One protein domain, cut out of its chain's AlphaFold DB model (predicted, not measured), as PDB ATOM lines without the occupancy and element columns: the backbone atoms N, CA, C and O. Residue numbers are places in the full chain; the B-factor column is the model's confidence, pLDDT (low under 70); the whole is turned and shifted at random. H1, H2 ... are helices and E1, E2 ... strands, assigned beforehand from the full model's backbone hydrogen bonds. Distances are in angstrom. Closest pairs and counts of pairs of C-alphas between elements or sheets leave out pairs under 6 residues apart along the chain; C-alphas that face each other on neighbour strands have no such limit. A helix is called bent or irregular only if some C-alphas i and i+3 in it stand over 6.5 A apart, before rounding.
ATOM      1  N   ASP A   4     -53.432  24.813  61.182       69.81
ATOM      2  CA  ASP A   4     -54.359  24.334  60.144       69.81
ATOM      3  C   ASP A   4     -55.033  25.469  59.359       69.81
ATOM      4  O   ASP A   4     -55.213  25.398  58.141       69.81
ATOM      5  N   GLU A   5     -55.391  26.556  60.043       69.75
ATOM      6  CA  GLU A   5     -56.057  27.708  59.435       69.75
ATOM      7  C   GLU A   5     -55.072  28.520  58.579       69.75
ATOM      8  O   GLU A   5     -55.406  28.999  57.490       69.75
ATOM      9  N   LYS A   6     -53.816  28.604  59.038       73.50
ATOM     10  CA  LYS A   6     -52.706  29.194  58.284       73.50
ATOM     11  C   LYS A   6     -52.389  28.375  57.035       73.50
ATOM     12  O   LYS A   6     -52.206  28.964  55.967       73.50
ATOM     13  N   ASN A   7     -52.373  27.048  57.153       81.19
ATOM     14  CA  ASN A   7     -52.101  26.160  56.030       81.19
ATOM     15  C   ASN A   7     -53.213  26.252  54.977       81.19
ATOM     16  O   ASN A   7     -52.949  26.542  53.813       81.19
ATOM     17  N   LYS A   8     -54.482  26.182  55.395       82.00
ATOM     18  CA  LYS A   8     -55.636  26.345  54.496       82.00
ATOM     19  C   LYS A   8     -55.622  27.680  53.743       82.00
ATOM     20  O   LYS A   8     -55.941  27.724  52.556       82.00
ATOM     21  N   LYS A   9     -55.221  28.772  54.404       85.31
ATOM     22  CA  LYS A   9     -55.076  30.090  53.764       85.31
ATOM     23  C   LYS A   9     -53.941  30.116  52.735       85.31
ATOM     24  O   LYS A   9     -54.097  30.741  51.689       85.31
ATOM     25  N   ALA A  10     -52.823  29.446  53.011       87.69
ATOM     26  CA  ALA A  10     -51.705  29.338  52.075       87.69
ATOM     27  C   ALA A  10     -52.085  28.521  50.827       87.69
ATOM     28  O   ALA A  10     -51.805  28.948  49.707       87.69
ATOM     29  N   ILE A  11     -52.798  27.408  51.024       88.06
ATOM     30  CA  ILE A  11     -53.351  26.566  49.956       88.06
ATOM     31  C   ILE A  11     -54.321  27.368  49.083       88.06
ATOM     32  O   ILE A  11     -54.193  27.376  47.859       88.06
ATOM     33  N   LEU A  12     -55.253  28.099  49.706       86.69
ATOM     34  CA  LEU A  12     -56.196  28.956  48.987       86.69
ATOM     35  C   LEU A  12     -55.479  30.066  48.203       86.69
ATOM     36  O   LEU A  12     -55.867  30.361  47.077       86.69
ATOM     37  N   GLY A  13     -54.421  30.651  48.770       87.12
ATOM     38  CA  GLY A  13     -53.606  31.658  48.090       87.12
ATOM     39  C   GLY A  13     -52.991  31.121  46.799       87.12
ATOM     40  O   GLY A  13     -53.200  31.697  45.736       87.12
ATOM     41  N   VAL A  14     -52.316  29.970  46.867       91.06
ATOM     42  CA  VAL A  14     -51.724  29.331  45.680       91.06
ATOM     43  C   VAL A  14     -52.797  28.933  44.661       91.06
ATOM     44  O   VAL A  14     -52.608  29.120  43.462       91.06
ATOM     45  N   TYR A  15     -53.947  28.440  45.122       90.00
ATOM     46  CA  TYR A  15     -55.079  28.107  44.258       90.00
ATOM     47  C   TYR A  15     -55.613  29.319  43.477       90.00
ATOM     48  O   TYR A  15     -55.808  29.229  42.263       90.00
ATOM     49  N   GLU A  16     -55.818  30.462  44.135       86.94
ATOM     50  CA  GLU A  16     -56.294  31.681  43.469       86.94
ATOM     51  C   GLU A  16     -55.230  32.299  42.548       86.94
ATOM     52  O   GLU A  16     -55.567  32.752  41.455       86.94
ATOM     53  N   GLU A  17     -53.946  32.249  42.919       88.50
ATOM     54  CA  GLU A  17     -52.840  32.667  42.044       88.50
ATOM     55  C   GLU A  17     -52.813  31.836  40.743       88.50
ATOM     56  O   GLU A  17     -52.772  32.391  39.642       88.50
ATOM     57  N   LEU A  18     -52.932  30.505  40.843       91.00
ATOM     58  CA  LEU A  18     -52.996  29.608  39.681       91.00
ATOM     59  C   LEU A  18     -54.233  29.868  38.807       91.00
ATOM     60  O   LEU A  18     -54.138  29.829  37.576       91.00
ATOM     61  N   LYS A  19     -55.388  30.166  39.414       86.12
ATOM     62  CA  LYS A  19     -56.595  30.574  38.677       86.12
ATOM     63  C   LYS A  19     -56.395  31.896  37.943       86.12
ATOM     64  O   LYS A  19     -56.794  31.998  36.786       86.12
ATOM     65  N   GLY A  20     -55.756  32.876  38.580       82.44
ATOM     66  CA  GLY A  20     -55.410  34.150  37.951       82.44
ATOM     67  C   GLY A  20     -54.553  33.953  36.700       82.44
ATOM     68  O   GLY A  20     -54.874  34.496  35.643       82.44
ATOM     69  N   LEU A  21     -53.533  33.090  36.777       86.62
ATOM     70  CA  LEU A  21     -52.715  32.719  35.616       86.62
ATOM     71  C   LEU A  21     -53.538  32.063  34.508       86.62
ATOM     72  O   LEU A  21     -53.338  32.363  33.335       86.62
ATOM     73  N   LEU A  22     -54.458  31.163  34.865       86.19
ATOM     74  CA  LEU A  22     -55.307  30.482  33.893       86.19
ATOM     75  C   LEU A  22     -56.217  31.466  33.140       86.19
ATOM     76  O   LEU A  22     -56.364  31.335  31.923       86.19
ATOM     77  N   VAL A  23     -56.801  32.440  33.850       80.75
ATOM     78  CA  VAL A  23     -57.640  33.504  33.269       80.75
ATOM     79  C   VAL A  23     -56.819  34.416  32.358       80.75
ATOM     80  O   VAL A  23     -57.277  34.745  31.269       80.75
ATOM     81  N   ALA A  24     -55.587  34.751  32.752       79.19
ATOM     82  CA  ALA A  24     -54.696  35.607  31.969       79.19
ATOM     83  C   ALA A  24     -54.300  35.010  30.602       79.19
ATOM     84  O   ALA A  24     -53.893  35.742  29.700       79.19
ATOM     85  N   ILE A  25     -54.431  33.692  30.404       84.25
ATOM     86  CA  ILE A  25     -54.234  33.070  29.089       84.25
ATOM     87  C   ILE A  25     -55.505  33.266  28.242       84.25
ATOM     88  O   ILE A  25     -56.314  32.351  28.062       84.25
ATOM     89  N   GLU A  26     -55.686  34.458  27.685       68.25
ATOM     90  CA  GLU A  26     -56.859  34.797  26.865       68.25
ATOM     91  C   GLU A  26     -56.758  34.248  25.429       68.25
ATOM     92  O   GLU A  26     -57.754  33.852  24.818       68.25
ATOM     93  N   SER A  27     -55.538  34.154  24.892       69.44
ATOM     94  CA  SER A  27     -55.291  33.815  23.488       69.44
ATOM     95  C   SER A  27     -55.344  32.308  23.200       69.44
ATOM     96  O   SER A  27     -54.905  31.473  23.996       69.44
ATOM     97  N   LYS A  28     -55.843  31.950  22.007       69.88
ATOM     98  CA  LYS A  28     -55.687  30.605  21.414       69.88
ATOM     99  C   LYS A  28     -54.365  30.448  20.651       69.88
ATOM    100  O   LYS A  28     -53.962  29.322  20.373       69.88
ATOM    101  N   ASN A  29     -53.687  31.556  20.360       78.94
ATOM    102  CA  ASN A  29     -52.415  31.587  19.647       78.94
ATOM    103  C   ASN A  29     -51.241  31.624  20.629       78.94
ATOM    104  O   ASN A  29     -51.350  32.206  21.710       78.94
ATOM    105  N   SER A  30     -50.116  31.024  20.239       83.62
ATOM    106  CA  SER A  30     -48.852  31.148  20.970       83.62
ATOM    107  C   SER A  30     -48.424  32.609  21.097       83.62
ATOM    108  O   SER A  30     -48.660  33.403  20.186       83.62
ATOM    109  N   TRP A  31     -47.767  32.946  22.203       84.88
ATOM    110  CA  TRP A  31     -47.192  34.272  22.437       84.88
ATOM    111  C   TRP A  31     -45.746  34.147  22.908       84.88
ATOM    112  O   TRP A  31     -45.342  33.091  23.395       84.88
ATOM    113  N   PHE A  32     -44.966  35.210  22.742       86.81
ATOM    114  CA  PHE A  32     -43.594  35.260  23.238       86.81
ATOM    115  C   PHE A  32     -43.565  35.408  24.759       86.81
ATOM    116  O   PHE A  32     -44.356  36.151  25.339       86.81
ATOM    117  N   ASP A  33     -42.646  34.705  25.410       86.75
ATOM    118  CA  ASP A  33     -42.474  34.725  26.866       86.75
ATOM    119  C   ASP A  33     -41.663  35.934  27.365       86.75
ATOM    120  O   ASP A  33     -40.928  35.849  28.346       86.75
ATOM    121  N   ASP A  34     -41.784  37.074  26.691       79.06
ATOM    122  CA  ASP A  34     -40.943  38.254  26.935       79.06
ATOM    123  C   ASP A  34     -41.215  38.881  28.309       79.06
ATOM    124  O   ASP A  34     -40.348  39.513  28.909       79.06
ATOM    125  N   ASN A  35     -42.414  38.645  28.844       75.88
ATOM    126  CA  ASN A  35     -42.844  39.128  30.155       75.88
ATOM    127  C   ASN A  35     -42.523  38.143  31.296       75.88
ATOM    128  O   ASN A  35     -42.961  38.360  32.426       75.88
ATOM    129  N   GLY A  36     -41.816  37.038  31.020       84.00
ATOM    130  CA  GLY A  36     -41.478  36.028  32.026       84.00
ATOM    131  C   GLY A  36     -42.698  35.305  32.602       84.00
ATOM    132  O   GLY A  36     -42.681  34.889  33.763       84.00
ATOM    133  N   PHE A  37     -43.762  35.147  31.808       89.94
ATOM    134  CA  PHE A  37     -44.978  34.454  32.230       89.94
ATOM    135  C   PHE A  37     -44.661  33.027  32.679       89.94
ATOM    136  O   PHE A  37     -45.120  32.601  33.739       89.94
ATOM    137  N   SER A  38     -43.855  32.291  31.903       90.75
ATOM    138  CA  SER A  38     -43.510  30.913  32.256       90.75
ATOM    139  C   SER A  38     -42.716  30.845  33.563       90.75
ATOM    140  O   SER A  38     -42.985  29.978  34.394       90.75
ATOM    141  N   ALA A  39     -41.802  31.793  33.792       91.75
ATOM    142  CA  ALA A  39     -41.033  31.891  35.027       91.75
ATOM    143  C   ALA A  39     -41.947  32.169  36.228       91.75
ATOM    144  O   ALA A  39     -41.897  31.440  37.216       91.75
ATOM    145  N   HIS A  40     -42.838  33.159  36.121       91.88
ATOM    146  CA  HIS A  40     -43.786  33.486  37.184       91.88
ATOM    147  C   HIS A  40     -44.733  32.317  37.495       91.88
ATOM    148  O   HIS A  40     -44.907  31.950  38.658       91.88
ATOM    149  N   ALA A  41     -45.280  31.672  36.463       93.25
ATOM    150  CA  ALA A  41     -46.142  30.512  36.633       93.25
ATOM    151  C   ALA A  41     -45.414  29.342  37.308       93.25
ATOM    152  O   ALA A  41     -45.958  28.708  38.213       93.25
ATOM    153  N   ASN A  42     -44.168  29.076  36.910       95.12
ATOM    154  CA  ASN A  42     -43.369  28.002  37.490       95.12
ATOM    155  C   ASN A  42     -43.017  28.264  38.960       95.12
ATOM    156  O   ASN A  42     -43.053  27.319  39.739       95.12
ATOM    157  N   LEU A  43     -42.782  29.517  39.365       94.31
ATOM    158  CA  LEU A  43     -42.583  29.868  40.780       94.31
ATOM    159  C   LEU A  43     -43.812  29.537  41.637       94.31
ATOM    160  O   LEU A  43     -43.685  29.050  42.759       94.31
ATOM    161  N   ILE A  44     -45.015  29.778  41.111       94.00
ATOM    162  CA  ILE A  44     -46.261  29.459  41.818       94.00
ATOM    163  C   ILE A  44     -46.457  27.937  41.891       94.00
ATOM    164  O   ILE A  44     -46.793  27.411  42.950       94.00
ATOM    165  N   ILE A  45     -46.176  27.212  40.805       94.56
ATOM    166  CA  ILE A  45     -46.228  25.740  40.769       94.56
ATOM    167  C   ILE A  45     -45.235  25.122  41.766       94.56
ATOM    168  O   ILE A  45     -45.573  24.166  42.456       94.56
ATOM    169  N   GLU A  46     -44.030  25.676  41.889       94.00
ATOM    170  CA  GLU A  46     -43.008  25.205  42.833       94.00
ATOM    171  C   GLU A  46     -43.369  25.455  44.304       94.00
ATOM    172  O   GLU A  46     -42.871  24.752  45.182       94.00
ATOM    173  N   ARG A  47     -44.273  26.400  44.591       93.00
ATOM    174  CA  ARG A  47     -44.809  26.615  45.945       93.00
ATOM    175  C   ARG A  47     -45.842  25.569  46.351       93.00
ATOM    176  O   ARG A  47     -46.023  25.356  47.545       93.00
ATOM    177  N   VAL A  48     -46.499  24.909  45.395       93.06
ATOM    178  CA  VAL A  48     -47.539  23.902  45.668       93.06
ATOM    179  C   VAL A  48     -47.071  22.793  46.615       93.06
ATOM    180  O   VAL A  48     -47.741  22.624  47.624       93.06
ATOM    181  N   PRO A  49     -45.943  22.086  46.407       91.62
ATOM    182  CA  PRO A  49     -45.525  21.008  47.311       91.62
ATOM    183  C   PRO A  49     -45.112  21.509  48.704       91.62
ATOM    184  O   PRO A  49     -45.064  20.726  49.646       91.62
ATOM    185  N   ILE A  50     -44.828  22.809  48.859       90.50
ATOM    186  CA  ILE A  50     -44.515  23.420  50.161       90.50
ATOM    187  C   ILE A  50     -45.790  23.571  51.000       90.50
ATOM    188  O   ILE A  50     -45.748  23.412  52.217       90.50
ATOM    189  N   VAL A  51     -46.919  23.892  50.356       89.56
ATOM    190  CA  VAL A  51     -48.210  24.122  51.032       89.56
ATOM    191  C   VAL A  51     -49.158  22.921  50.960       89.56
ATOM    192  O   VAL A  51     -50.059  22.811  51.781       89.56
ATOM    193  N   CYS A  52     -48.958  22.031  49.987       87.88
ATOM    194  CA  CYS A  52     -49.706  20.794  49.747       87.88
ATOM    195  C   CYS A  52     -48.725  19.640  49.459       87.88
ATOM    196  O   CYS A  52     -48.533  19.287  48.288       87.88
ATOM    197  N   PRO A  53     -48.074  19.063  50.482       86.56
ATOM    198  CA  PRO A  53     -47.127  17.958  50.307       86.56
ATOM    199  C   PRO A  53     -47.707  16.737  49.571       86.56
ATOM    200  O   PRO A  53     -46.970  16.000  48.929       86.56
ATOM    201  N   GLU A  54     -49.026  16.545  49.620       86.62
ATOM    202  CA  GLU A  54     -49.773  15.465  48.968       86.62
ATOM    203  C   GLU A  54     -49.762  15.561  47.433       86.62
ATOM    204  O   GLU A  54     -50.060  14.585  46.740       86.62
ATOM    205  N   ILE A  55     -49.437  16.733  46.874       86.31
ATOM    206  CA  ILE A  55     -49.233  16.899  45.434       86.31
ATOM    207  C   ILE A  55     -47.751  16.697  45.130       86.31
ATOM    208  O   ILE A  55     -46.962  17.638  45.037       86.31
ATOM    209  N   GLU A  56     -47.398  15.434  44.933       79.31
ATOM    210  CA  GLU A  56     -46.066  15.030  44.498       79.31
ATOM    211  C   GLU A  56     -45.848  15.299  42.996       79.31
ATOM    212  O   GLU A  56     -46.796  15.407  42.210       79.31
ATOM    213  N   ASP A  57     -44.575  15.403  42.605       85.88
ATOM    214  CA  ASP A  57     -44.111  15.580  41.220       85.88
ATOM    215  C   ASP A  57     -44.677  16.814  40.490       85.88
ATOM    216  O   ASP A  57     -45.135  16.767  39.349       85.88
ATOM    217  N   VAL A  58     -44.603  17.990  41.124       89.75
ATOM    218  CA  VAL A  58     -45.074  19.228  40.475       89.75
ATOM    219  C   VAL A  58     -44.264  19.647  39.242       89.75
ATOM    220  O   VAL A  58     -44.675  20.529  38.482       89.75
ATOM    221  N   ALA A  59     -43.121  19.000  39.003       89.44
ATOM    222  CA  ALA A  59     -42.266  19.252  37.853       89.44
ATOM    223  C   ALA A  59     -42.981  18.977  36.518       89.44
ATOM    224  O   ALA A  59     -42.701  19.662  35.525       89.44
ATOM    225  N   THR A  60     -43.940  18.044  36.485       90.38
ATOM    226  CA  THR A  60     -44.738  17.734  35.285       90.38
ATOM    227  C   THR A  60     -45.646  18.889  34.866       90.38
ATOM    228  O   THR A  60     -45.941  19.053  33.677       90.38
ATOM    229  N   TYR A  61     -46.057  19.733  35.819       92.06
ATOM    230  CA  TYR A  61     -46.933  20.880  35.574       92.06
ATOM    231  C   TYR A  61     -46.187  22.127  35.107       92.06
ATOM    232  O   TYR A  61     -46.827  23.084  34.676       92.06
ATOM    233  N   ARG A  62     -44.849  22.125  35.118       93.25
ATOM    234  CA  ARG A  62     -44.066  23.293  34.698       93.25
ATOM    235  C   ARG A  62     -44.388  23.704  33.269       93.25
ATOM    236  O   ARG A  62     -44.350  22.883  32.345       93.25
ATOM    237  N   ILE A  63     -44.650  24.985  33.071       92.44
ATOM    238  CA  ILE A  63     -44.819  25.585  31.755       92.44
ATOM    239  C   ILE A  63     -43.428  25.716  31.145       92.44
ATOM    240  O   ILE A  63     -42.564  26.408  31.678       92.44
ATOM    241  N   ARG A  64     -43.201  24.994  30.047       90.69
ATOM    242  CA  ARG A  64     -41.941  25.031  29.306       90.69
ATOM    243  C   ARG A  64     -42.195  25.802  28.021       90.69
ATOM    244  O   ARG A  64     -42.958  25.292  27.196       90.69
ATOM    245  N   PRO A  65     -41.638  27.009  27.872       89.94
ATOM    246  CA  PRO A  65     -41.699  27.677  26.595       89.94
ATOM    247  C   PRO A  65     -40.866  26.896  25.571       89.94
ATOM    248  O   PRO A  65     -39.890  26.226  25.913       89.94
ATOM    249  N   GLU A  66     -41.285  26.955  24.316       90.12
ATOM    250  CA  GLU A  66     -40.568  26.367  23.194       90.12
ATOM    251  C   GLU A  66     -39.696  27.432  22.544       90.12
ATOM    252  O   GLU A  66     -40.161  28.531  22.240       90.12
ATOM    253  N   HIS A  67     -38.429  27.103  22.321       88.31
ATOM    254  CA  HIS A  67     -37.521  27.990  21.616       88.31
ATOM    255  C   HIS A  67     -37.811  27.935  20.111       88.31
ATOM    256  O   HIS A  67     -37.750  26.861  19.511       88.31
ATOM    257  N   ILE A  68     -38.127  29.080  19.501       86.69
ATOM    258  CA  ILE A  68     -38.294  29.209  18.049       86.69
ATOM    259  C   ILE A  68     -37.156  30.057  17.503       86.69
ATOM    260  O   ILE A  68     -37.261  31.285  17.474       86.69
ATOM    261  N   ASN A  69     -36.124  29.375  16.996       82.25
ATOM    262  CA  ASN A  69     -35.006  29.949  16.241       82.25
ATOM    263  C   ASN A  69     -34.562  31.320  16.810       82.25
ATOM    264  O   ASN A  69     -34.487  31.513  18.021       82.25
ATOM    265  N   ASP A  70     -34.354  32.308  15.939       77.06
ATOM    266  CA  ASP A  70     -33.879  33.651  16.298       77.06
ATOM    267  C   ASP A  70     -34.941  34.543  16.963       77.06
ATOM    268  O   ASP A  70     -34.679  35.706  17.260       77.06
ATOM    269  N   ARG A  71     -36.169  34.044  17.160       73.25
ATOM    270  CA  ARG A  71     -37.292  34.838  17.685       73.25
ATOM    271  C   ARG A  71     -37.506  34.664  19.186       73.25
ATOM    272  O   ARG A  71     -38.334  35.366  19.751       73.25
ATOM    273  N   GLY A  72     -36.767  33.762  19.830       84.31
ATOM    274  CA  GLY A  72     -36.824  33.560  21.275       84.31
ATOM    275  C   GLY A  72     -37.823  32.492  21.713       84.31
ATOM    276  O   GLY A  72     -38.123  31.540  20.992       84.31
ATOM    277  N   ASN A  73     -38.287  32.615  22.952       89.00
ATOM    278  CA  ASN A  73     -39.096  31.606  23.627       89.00
ATOM    279  C   ASN A  73     -40.586  31.917  23.470       89.00
ATOM    280  O   ASN A  73     -41.022  33.020  23.784       89.00
ATOM    281  N   ILE A  74     -41.380  30.941  23.031       90.31
ATOM    282  CA  ILE A  74     -42.838  31.061  22.957       90.31
ATOM    283  C   ILE A  74     -43.537  30.164  23.970       90.31
ATOM    284  O   ILE A  74     -43.129  29.034  24.229       90.31
ATOM    285  N   VAL A  75     -44.663  30.621  24.495       88.50
ATOM    286  CA  VAL A  75     -45.576  29.798  25.284       88.50
ATOM    287  C   VAL A  75     -46.749  29.395  24.404       88.50
ATOM    288  O   VAL A  75     -47.401  30.228  23.773       88.50
ATOM    289  N   LYS A  76     -47.041  28.091  24.371       87.56
ATOM    290  CA  LYS A  76     -48.253  27.569  23.738       87.56
ATOM    291  C   LYS A  76     -49.418  27.601  24.742       87.56
ATOM    292  O   LYS A  76     -49.301  26.981  25.804       87.56
ATOM    293  N   PRO A  77     -50.569  28.223  24.412       85.94
ATOM    294  CA  PRO A  77     -51.707  28.341  25.328       85.94
ATOM    295  C   PRO A  77     -52.280  26.997  25.752       85.94
ATOM    296  O   PRO A  77     -52.581  26.802  26.924       85.94
ATOM    297  N   ILE A  78     -52.446  26.066  24.809       84.31
ATOM    298  CA  ILE A  78     -53.145  24.802  25.070       84.31
ATOM    299  C   ILE A  78     -52.379  23.941  26.097       84.31
ATOM    300  O   ILE A  78     -52.978  23.586  27.114       84.31
ATOM    301  N   PRO A  79     -51.069  23.659  25.925       87.38
ATOM    302  CA  PRO A  79     -50.294  22.938  26.936       87.38
ATOM    303  C   PRO A  79     -50.213  23.667  28.283       87.38
ATOM    304  O   PRO A  79     -50.289  23.020  29.326       87.38
ATOM    305  N   ALA A  80     -50.084  25.000  28.280       87.88
ATOM    306  CA  ALA A  80     -50.042  25.802  29.503       87.88
ATOM    307  C   ALA A  80     -51.354  25.696  30.300       87.88
ATOM    308  O   ALA A  80     -51.335  25.352  31.481       87.88
ATOM    309  N   LYS A  81     -52.503  25.891  29.634       87.75
ATOM    310  CA  LYS A  81     -53.834  25.733  30.240       87.75
ATOM    311  C   LYS A  81     -54.055  24.323  30.772       87.75
ATOM    312  O   LYS A  81     -54.576  24.173  31.870       87.75
ATOM    313  N   ALA A  82     -53.660  23.291  30.024       84.06
ATOM    314  CA  ALA A  82     -53.818  21.902  30.456       84.06
ATOM    315  C   ALA A  82     -53.060  21.618  31.764       84.06
ATOM    316  O   ALA A  82     -53.613  21.012  32.683       84.06
ATOM    317  N   LYS A  83     -51.822  22.110  31.875       90.88
ATOM    318  CA  LYS A  83     -51.000  21.962  33.082       90.88
ATOM    319  C   LYS A  83     -51.590  22.703  34.282       90.88
ATOM    320  O   LYS A  83     -51.741  22.094  35.339       90.88
ATOM    321  N   LEU A  84     -51.991  23.965  34.099       90.75
ATOM    322  CA  LEU A  84     -52.633  24.767  35.149       90.75
ATOM    323  C   LEU A  84     -53.961  24.149  35.612       90.75
ATOM    324  O   LEU A  84     -54.180  23.986  36.809       90.75
ATOM    325  N   ASN A  85     -54.820  23.719  34.685       86.44
ATOM    326  CA  ASN A  85     -56.080  23.050  35.023       86.44
ATOM    327  C   ASN A  85     -55.864  21.762  35.825       86.44
ATOM    328  O   ASN A  85     -56.633  21.478  36.741       86.44
ATOM    329  N   SER A  86     -54.831  20.981  35.502       86.69
ATOM    330  CA  SER A  86     -54.561  19.724  36.199       86.69
ATOM    331  C   SER A  86     -54.147  19.948  37.656       86.69
ATOM    332  O   SER A  86     -54.693  19.298  38.550       86.69
ATOM    333  N   ILE A  87     -53.252  20.906  37.917       90.94
ATOM    334  CA  ILE A  87     -52.817  21.216  39.286       90.94
ATOM    335  C   ILE A  87     -53.927  21.898  40.104       90.94
ATOM    336  O   ILE A  87     -54.146  21.531  41.256       90.94
ATOM    337  N   ILE A  88     -54.713  22.794  39.491       89.88
ATOM    338  CA  ILE A  88     -55.907  23.404  40.104       89.88
ATOM    339  C   ILE A  88     -56.941  22.328  40.457       89.88
ATOM    340  O   ILE A  88     -57.492  22.337  41.556       89.88
ATOM    341  N   GLY A  89     -57.187  21.377  39.551       83.38
ATOM    342  CA  GLY A  89     -58.114  20.269  39.776       83.38
ATOM    343  C   GLY A  89     -57.693  19.376  40.945       83.38
ATOM    344  O   GLY A  89     -58.538  19.002  41.757       83.38
ATOM    345  N   ARG A  90     -56.391  19.089  41.081       87.88
ATOM    346  CA  ARG A  90     -55.853  18.347  42.234       87.88
ATOM    347  C   ARG A  90     -56.033  19.106  43.547       87.88
ATOM    348  O   ARG A  90     -56.556  18.529  44.496       87.88
ATOM    349  N   LEU A  91     -55.675  20.391  43.583       87.00
ATOM    350  CA  LEU A  91     -55.882  21.248  44.760       87.00
ATOM    351  C   LEU A  91     -57.359  21.292  45.167       87.00
ATOM    352  O   LEU A  91     -57.694  21.153  46.343       87.00
ATOM    353  N   LYS A  92     -58.251  21.423  44.180       85.38
ATOM    354  CA  LYS A  92     -59.696  21.425  44.399       85.38
ATOM    355  C   LYS A  92     -60.186  20.109  45.002       85.38
ATOM    356  O   LYS A  92     -60.947  20.143  45.964       85.38
ATOM    357  N   GLY A  93     -59.764  18.975  44.442       80.19
ATOM    358  CA  GLY A  93     -60.190  17.649  44.892       80.19
ATOM    359  C   GLY A  93     -59.692  17.292  46.292       80.19
ATOM    360  O   GLY A  93     -60.452  16.733  47.073       80.19
ATOM    361  N   LEU A  94     -58.447  17.646  46.621       83.50
ATOM    362  CA  LEU A  94     -57.843  17.311  47.915       83.50
ATOM    363  C   LEU A  94     -58.396  18.149  49.070       83.50
ATOM    364  O   LEU A  94     -58.630  17.619  50.151       83.50
ATOM    365  N   TYR A  95     -58.632  19.443  48.846       81.62
ATOM    366  CA  TYR A  95     -58.985  20.374  49.927       81.62
ATOM    367  C   TYR A  95     -60.419  20.896  49.856       81.62
ATOM    368  O   TYR A  95     -60.780  21.800  50.613       81.62
ATOM    369  N   GLY A  96     -61.239  20.350  48.952       76.12
ATOM    370  CA  GLY A  96     -62.640  20.739  48.803       76.12
ATOM    371  C   GLY A  96     -62.791  22.239  48.554       76.12
ATOM    372  O   GLY A  96     -63.654  22.880  49.152       76.12
ATOM    373  N   LEU A  97     -61.920  22.812  47.713       74.38
ATOM    374  CA  LEU A  97     -61.927  24.238  47.357       74.38
ATOM    375  C   LEU A  97     -63.080  24.532  46.382       74.38
ATOM    376  O   LEU A  97     -62.890  25.000  45.260       74.38
ATOM    377  N   ASP A  98     -64.302  24.214  46.801       57.88
ATOM    378  CA  ASP A  98     -65.526  24.678  46.171       57.88
ATOM    379  C   ASP A  98     -65.782  26.108  46.643       57.88
ATOM    380  O   ASP A  98     -66.561  26.384  47.551       57.88
TER     381      ASP A  98
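What this domain is: This is residues 4 to 98 of the 187 residues of an uncharacterized protein of Candidatus Sungbacteria bacterium RIFCSPLOWO2_12_FULL_41_11 (UniProt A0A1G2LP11). Three long helices make a rod: H1 packs on both H2 and H4, and short H3 bridges H2 and H4. Strand E1 sits near one end. The printed part has 95 residues, mostly helix, in the order H1 H2 H3 E1 H4, compact, radius of gyration of the C-alphas 14.0 A, spans 49 by 21 by 18 A.

How they stand to each other: Start at H1, residues 4 to 24; it forms a helical hairpin with H2, residues 37 to 51, closest at the C-alphas of Ile 11 and Val 51, 5.8 A. H3, residues 58 to 61, touches H2 residues 45 to 49 alone, closest at C-alphas 58 and 45, 6.6 A. E1, residues 73 to 75, pairs with no named strand. H4, residues 77 to 95, touches H1 at a shallow tilt of 21 degrees, opposite ways, closest at C-alphas 81 and 22, 6.2 A. Every O i to N i+4 pair is within hydrogen-bond range in H1 and H4, 8 of 11 in H2; H3 is too short.

Where its parts are: Find C-alpha 4 at (-54.359, 24.334, 60.144); H1 runs 30.3 A. H2, 21.7 A, is only just irregular: C-alphas 46 and 49 are 6.6 A apart. H4, 26.9 A, ends at (-58.985, 20.374, 49.927).

The domain as a whole: The printed part has no cut; links H1 to H2 and H3 to E1 are long. Residues 4 to 5, 26 to 28 and 98 have pLDDT under 70.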